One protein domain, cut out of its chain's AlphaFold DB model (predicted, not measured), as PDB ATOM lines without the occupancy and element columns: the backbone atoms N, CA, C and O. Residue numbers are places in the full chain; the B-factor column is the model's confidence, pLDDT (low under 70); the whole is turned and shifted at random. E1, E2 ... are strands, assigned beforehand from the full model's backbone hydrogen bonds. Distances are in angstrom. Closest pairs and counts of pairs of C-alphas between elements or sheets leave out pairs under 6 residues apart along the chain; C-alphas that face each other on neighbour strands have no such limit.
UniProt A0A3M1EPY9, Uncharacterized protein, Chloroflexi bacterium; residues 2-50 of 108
ATOM      1  N   GLN A   2       0.971  37.503  -8.875       86.12
ATOM      2  CA  GLN A   2       0.741  37.460  -7.432       86.12
ATOM      3  C   GLN A   2       2.054  37.340  -6.667       86.12
ATOM      4  O   GLN A   2       3.004  36.710  -7.141       86.12
ATOM      5  N   ARG A   3       2.094  37.972  -5.494       90.56
ATOM      6  CA  ARG A   3       3.179  37.870  -4.521       90.56
ATOM      7  C   ARG A   3       2.561  37.593  -3.162       90.56
ATOM      8  O   ARG A   3       1.788  38.413  -2.675       90.56
ATOM      9  N   THR A   4       2.928  36.473  -2.562       93.38
ATOM     10  CA  THR A   4       2.476  36.096  -1.224       93.38
ATOM     11  C   THR A   4       3.688  36.055  -0.318       93.38
ATOM     12  O   THR A   4       4.582  35.241  -0.530       93.38
ATOM     13  N   PHE A   5       3.738  36.944   0.670       95.31
ATOM     14  CA  PHE A   5       4.770  36.911   1.699       95.31
ATOM     15  C   PHE A   5       4.453  35.762   2.651       95.31
ATOM     16  O   PHE A   5       3.359  35.707   3.207       95.31
ATOM     17  N   VAL A   6       5.388  34.829   2.788       96.69
ATOM     18  CA  VAL A   6       5.204  33.614   3.599       96.69
ATOM     19  C   VAL A   6       6.037  33.636   4.873       96.69
ATOM     20  O   VAL A   6       5.773  32.867   5.789       96.69
ATOM     21  N   ASN A   7       7.030  34.521   4.941       97.56
ATOM     22  CA  ASN A   7       7.856  34.713   6.120       97.56
ATOM     23  C   ASN A   7       8.382  36.149   6.159       97.56
ATOM     24  O   ASN A   7       8.799  36.690   5.130       97.56
ATOM     25  N   TRP A   8       8.397  36.737   7.348       97.69
ATOM     26  CA  TRP A   8       8.972  38.048   7.615       97.69
ATOM     27  C   TRP A   8       9.910  37.932   8.807       97.69
ATOM     28  O   TRP A   8       9.503  37.483   9.877       97.69
ATOM     29  N   VAL A   9      11.161  38.343   8.624       96.94
ATOM     30  CA  VAL A   9      12.180  38.342   9.673       96.94
ATOM     31  C   VAL A   9      12.671  39.773   9.824       96.94
ATOM     32  O   VAL A   9      13.425  40.278   8.989       96.94
ATOM     33  N   ASP A  10      12.195  40.441  10.871       96.19
ATOM     34  CA  ASP A  10      12.434  41.867  11.064       96.19
ATOM     35  C   ASP A  10      13.932  42.205  11.099       96.19
ATOM     36  O   ASP A  10      14.741  41.462  11.654       96.19
ATOM     37  N   GLY A  11      14.312  43.284  10.410       93.56
ATOM     38  CA  GLY A  11      15.712  43.693  10.237       93.56
ATOM     39  C   GLY A  11      16.606  42.741   9.421       93.56
ATOM     40  O   GLY A  11      17.755  43.084   9.152       93.56
ATOM     41  N   VAL A  12      16.108  41.574   8.991       96.06
ATOM     42  CA  VAL A  12      16.900  40.533   8.307       96.06
ATOM     43  C   VAL A  12      16.406  40.278   6.886       96.06
ATOM     44  O   VAL A  12      17.218  40.045   5.991       96.06
ATOM     45  N   GLY A  13      15.097  40.311   6.638       96.94
ATOM     46  CA  GLY A  13      14.525  40.126   5.306       96.94
ATOM     47  C   GLY A  13      13.207  39.356   5.305       96.94
ATOM     48  O   GLY A  13      12.503  39.298   6.306       96.94
ATOM     49  N   TYR A  14      12.843  38.785   4.161       97.50
ATOM     50  CA  TYR A  14      11.544  38.136   3.974       97.50
ATOM     51  C   TYR A  14      11.595  37.047   2.909       97.50
ATOM     52  O   TYR A  14      12.490  37.023   2.059       97.50
ATOM     53  N   ASP A  15      10.598  36.170   2.942       96.81
ATOM     54  CA  ASP A  15      10.384  35.144   1.932       96.81
ATOM     55  C   ASP A  15       9.030  35.325   1.268       96.81
ATOM     56  O   ASP A  15       8.038  35.689   1.908       96.81
ATOM     57  N   LEU A  16       8.979  35.045  -0.030       94.94
ATOM     58  CA  LEU A  16       7.753  35.171  -0.800       94.94
ATOM     59  C   LEU A  16       7.614  34.083  -1.861       94.94
ATOM     60  O   LEU A  16       8.592  33.595  -2.427       94.94
ATOM     61  N   LEU A  17       6.363  33.774  -2.176       91.44
ATOM     62  CA  LEU A  17       5.963  33.042  -3.367       91.44
ATOM     63  C   LEU A  17       5.534  34.043  -4.442       91.44
ATOM     64  O   LEU A  17       4.740  34.943  -4.176       91.44
ATOM     65  N   ILE A  18       6.071  33.908  -5.655       88.25
ATOM     66  CA  ILE A  18       5.798  34.809  -6.783       88.25
ATOM     67  C   ILE A  18       5.500  34.023  -8.048       88.25
ATOM     68  O   ILE A  18       6.232  33.110  -8.428       88.25
ATOM     69  N   GLY A  19       4.421  34.391  -8.729       85.06
ATOM     70  CA  GLY A  19       4.024  33.716  -9.955       85.06
ATOM     71  C   GLY A  19       2.678  34.180 -10.486       85.06
ATOM     72  O   GLY A  19       2.159  35.240 -10.121       85.06
ATOM     73  N   ARG A  20       2.117  33.381 -11.392       80.81
ATOM     74  CA  ARG A  20       0.755  33.587 -11.901       80.81
ATOM     75  C   ARG A  20      -0.253  32.994 -10.922       80.81
ATOM     76  O   ARG A  20       0.028  31.980 -10.295       80.81
ATOM     77  N   GLU A  21      -1.414  33.628 -10.819       77.12
ATOM     78  CA  GLU A  21      -2.555  33.086 -10.079       77.12
ATOM     79  C   GLU A  21      -2.944  31.716 -10.644       77.12
ATOM     80  O   GLU A  21      -2.971  31.545 -11.863       77.12
ATOM     81  N   GLY A  22      -3.145  30.728  -9.768       72.88
ATOM     82  CA  GLY A  22      -3.440  29.341 -10.158       72.88
ATOM     83  C   GLY A  22      -2.328  28.624 -10.942       72.88
ATOM     84  O   GLY A  22      -2.540  27.513 -11.422       72.88
ATOM     85  N   GLY A  23      -1.152  29.241 -11.101       76.69
ATOM     86  CA  GLY A  23      -0.022  28.700 -11.852       76.69
ATOM     87  C   GLY A  23       1.207  28.430 -10.985       76.69
ATOM     88  O   GLY A  23       1.210  28.629  -9.776       76.69
ATOM     89  N   SER A  24       2.297  28.005 -11.629       79.81
ATOM     90  CA  SER A  24       3.588  27.796 -10.966       79.81
ATOM     91  C   SER A  24       4.093  29.057 -10.256       79.81
ATOM     92  O   SER A  24       4.217  30.118 -10.877       79.81
ATOM     93  N   GLN A  25       4.450  28.907  -8.980       84.94
ATOM     94  CA  GLN A  25       5.034  29.958  -8.147       84.94
ATOM     95  C   GLN A  25       6.483  29.618  -7.806       84.94
ATOM     96  O   GLN A  25       6.794  28.495  -7.418       84.94
ATOM     97  N   SER A  26       7.376  30.591  -7.958       86.50
ATOM     98  CA  SER A  26       8.760  30.484  -7.497       86.50
ATOM     99  C   SER A  26       8.857  30.977  -6.060       86.50
ATOM    100  O   SER A  26       8.218  31.968  -5.707       86.50
ATOM    101  N   PHE A  27       9.679  30.312  -5.256       89.88
ATOM    102  CA  PHE A  27      10.013  30.777  -3.915       89.88
ATOM    103  C   PHE A  27      11.242  31.682  -3.990       89.88
ATOM    104  O   PHE A  27      12.220  31.363  -4.673       89.88
ATOM    105  N   VAL A  28      11.192  32.829  -3.320       91.69
ATOM    106  CA  VAL A  28      12.292  33.794  -3.295       91.69
ATOM    107  C   VAL A  28      12.556  34.222  -1.862       91.69
ATOM    108  O   VAL A  28      11.656  34.711  -1.185       91.69
ATOM    109  N   SER A  29      13.809  34.076  -1.439       95.56
ATOM    110  CA  SER A  29      14.304  34.501  -0.132       95.56
ATOM    111  C   SER A  29      15.176  35.739  -0.286       95.56
ATOM    112  O   SER A  29      16.169  35.724  -1.020       95.56
ATOM    113  N   TRP A  30      14.825  36.795   0.439       96.00
ATOM    114  CA  TRP A  30      15.557  38.055   0.510       96.00
ATOM    115  C   TRP A  30      16.210  38.189   1.872       96.00
ATOM    116  O   TRP A  30      15.525  38.095   2.886       96.00
ATOM    117  N   ARG A  31      17.520  38.427   1.914       97.12
ATOM    118  CA  ARG A  31      18.257  38.638   3.163       97.12
ATOM    119  C   ARG A  31      19.157  39.854   3.053       97.12
ATOM    120  O   ARG A  31      19.874  40.000   2.065       97.12
ATOM    121  N   ILE A  32      19.133  40.695   4.075       95.12
ATOM    122  CA  ILE A  32      20.046  41.812   4.260       95.12
ATOM    123  C   ILE A  32      20.940  41.538   5.466       95.12
ATOM    124  O   ILE A  32      20.534  40.891   6.428       95.12
ATOM    125  N   ALA A  33      22.173  42.014   5.397       95.12
ATOM    126  CA  ALA A  33      23.106  41.997   6.511       95.12
ATOM    127  C   ALA A  33      23.968  43.259   6.461       95.12
ATOM    128  O   ALA A  33      24.358  43.691   5.375       95.12
ATOM    129  N   GLY A  34      24.281  43.834   7.621       93.25
ATOM    130  CA  GLY A  34      25.321  44.856   7.722       93.25
ATOM    131  C   GLY A  34      26.692  44.245   7.436       93.25
ATOM    132  O   GLY A  34      26.974  43.119   7.847       93.25
ATOM    133  N   VAL A  35      27.536  44.970   6.710       92.00
ATOM    134  CA  VAL A  35      28.934  44.601   6.468       92.00
ATOM    135  C   VAL A  35      29.783  45.814   6.835       92.00
ATOM    136  O   VAL A  35      30.013  46.693   6.012       92.00
ATOM    137  N   GLY A  36      30.216  45.876   8.095       88.00
ATOM    138  CA  GLY A  36      30.871  47.061   8.656       88.00
ATOM    139  C   GLY A  36      29.912  48.238   8.852       88.00
ATOM    140  O   GLY A  36      28.694  48.067   8.839       88.00
ATOM    141  N   ASP A  37      30.473  49.434   9.024       87.00
ATOM    142  CA  ASP A  37      29.716  50.594   9.521       87.00
ATOM    143  C   ASP A  37      28.879  51.302   8.451       87.00
ATOM    144  O   ASP A  37      27.904  51.976   8.771       87.00
ATOM    145  N   ASN A  38      29.249  51.169   7.172       87.00
ATOM    146  CA  ASN A  38      28.636  51.944   6.089       87.00
ATOM    147  C   ASN A  38      28.388  51.132   4.810       87.00
ATOM    148  O   ASN A  38      28.244  51.691   3.722       87.00
ATOM    149  N   ALA A  39      28.363  49.806   4.927       88.88
ATOM    150  CA  ALA A  39      28.047  48.919   3.822       88.88
ATOM    151  C   ALA A  39      27.089  47.814   4.265       88.88
ATOM    152  O   ALA A  39      26.971  47.461   5.436       88.88
ATOM    153  N   GLY A  40      26.368  47.275   3.290       90.81
ATOM    154  CA  GLY A  40      25.412  46.203   3.497       90.81
ATOM    155  C   GLY A  40      25.513  45.174   2.388       90.81
ATOM    156  O   GLY A  40      25.954  45.457   1.274       90.81
ATOM    157  N   LYS A  41      25.077  43.960   2.701       93.00
ATOM    158  CA  LYS A  41      24.965  42.855   1.761       93.00
ATOM    159  C   LYS A  41      23.501  42.513   1.574       93.00
ATOM    160  O   LYS A  41      22.825  42.151   2.530       93.00
ATOM    161  N   LEU A  42      23.048  42.559   0.328       92.62
ATOM    162  CA  LEU A  42      21.769  42.008  -0.096       92.62
ATOM    163  C   LEU A  42      22.010  40.651  -0.762       92.62
ATOM    164  O   LEU A  42      22.768  40.543  -1.724       92.62
ATOM    165  N   THR A  43      21.347  39.618  -0.258       93.88
ATOM    166  CA  THR A  43      21.341  38.272  -0.833       93.88
ATOM    167  C   THR A  43      19.928  37.942  -1.294       93.88
ATOM    168  O   THR A  43      18.988  37.983  -0.503       93.88
ATOM    169  N   ILE A  44      19.784  37.606  -2.575       91.56
ATOM    170  CA  ILE A  44      18.521  37.173  -3.175       91.56
ATOM    171  C   ILE A  44      18.716  35.734  -3.641       91.56
ATOM    172  O   ILE A  44      19.555  35.467  -4.503       91.56
ATOM    173  N   THR A  45      17.944  34.807  -3.083       90.69
ATOM    174  CA  THR A  45      17.977  33.393  -3.467       90.69
ATOM    175  C   THR A  45      16.657  33.027  -4.121       90.69
ATOM    176  O   THR A  45      15.606  33.079  -3.487       90.69
ATOM    177  N   ILE A  46      16.711  32.677  -5.405       86.62
ATOM    178  CA  ILE A  46      15.538  32.337  -6.211       86.62
ATOM    179  C   ILE A  46      15.513  30.826  -6.410       86.62
ATOM    180  O   ILE A  46      16.461  30.252  -6.941       86.62
ATOM    181  N   TYR A  47      14.398  30.207  -6.040       84.56
ATOM    182  CA  TYR A  47      14.105  28.800  -6.274       84.56
ATOM    183  C   TYR A  47      13.029  28.729  -7.363       84.56
ATOM    184  O   TYR A  47      11.830  28.817  -7.066       84.56
ATOM    185  N   PRO A  48      13.431  28.664  -8.648       78.75
ATOM    186  CA  PRO A  48      12.478  28.638  -9.742       78.75
ATOM    187  C   PRO A  48      11.667  27.344  -9.687       78.75
ATOM    188  O   PRO A  48      12.212  26.258  -9.515       78.75
ATOM    189  N   HIS A  49      10.359  27.445  -9.916       73.75
ATOM    190  CA  HIS A  49       9.495  26.262 -10.041       73.75
ATOM    191  C   HIS A  49       9.811  25.422 -11.294       73.75
ATOM    192  O   HIS A  49       9.398  24.269 -11.429       73.75
ATOM    193  N   ALA A  50      10.507  26.014 -12.266       64.19
ATOM    194  CA  ALA A  50      10.740  25.394 -13.555       64.19
ATOM    195  C   ALA A  50      11.556  24.091 -13.418       64.19
ATOM    196  O   ALA A  50      12.606  24.056 -12.782       64.19
TER     197      ALA A  50
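What this domain is: This is residues 2 to 50 of the 108 residues of an uncharacterized protein of Chloroflexi bacterium (UniProt A0A3M1EPY9). What is the shape of this domain? It is a single long, twisted sheet of four strands laid side by side, E1, E2, E3 and E4, with the chain folding back at each end into the next strand and both faces of the sheet bare. What is it built of? The printed part has 49 residues, with no named helix and four named strands, in the order E1, E2, E3, E4 both along the chain and across the sheet, which is antiparallel throughout; the class is all strand. How large is it? The whole is loose, with a radius of gyration of the C-alphas of 13.0 A, and its C-alphas span 44 by 20 by 11 A, a rod in outline.

How they stand to each other: How does the sheet begin? E1, residues 2 to 9, bends by 53 degrees at residue 6 and forms an antiparallel hairpin with E2, residues 13 to 19, at 162 degrees between their directions. C-alphas 5 and 16 face each other at 4.3 A, and N 4 and O 17 are within hydrogen-bond range at 2.9 A. How does it go on? E2 and E3, residues 25 to 34, are a hairpin at 160 degrees, with C-alphas 19 and 25 facing each other at 4.3 A and N 26 and O 18 2.8 A apart. E3 and E4, residues 40 to 47, are a hairpin at 164 degrees, with C-alphas 34 and 40 facing each other at 4.4 A and N 43 and O 31 2.8 A apart. What name has this arrangement, and which strands are at its edges? It is a meander, each strand the antiparallel neighbour of the one before. E1 and E4 are the edge strands and are apart, with no C-alpha of the one within 8 A of the other.

Where its parts are: Where does the first strand lie? E1 begins at C-alpha 2, at (0.741, 37.460, -7.432), and measures 20.6 A from first to last C-alpha. How long are the others? E2 measures 19.6 A, E3, the longest strand with 10 residues, 29.8 A, and E4 22.9 A. Where does the last strand end? E4 ends at C-alpha 47, at (14.105, 28.800, -6.274).

The domain as a whole: How far does it reach? The two C-alphas farthest apart, those of Gly 22 and Asp 37, are 44.0 A from each other. How are the strands joined? The three links are tight, with 3, 5 and 5 residues between the strands, and the printed part has no cut. How sure is the model? The mean pLDDT of the printed part is 89.5, and residue 50 is the one printed residue under 70.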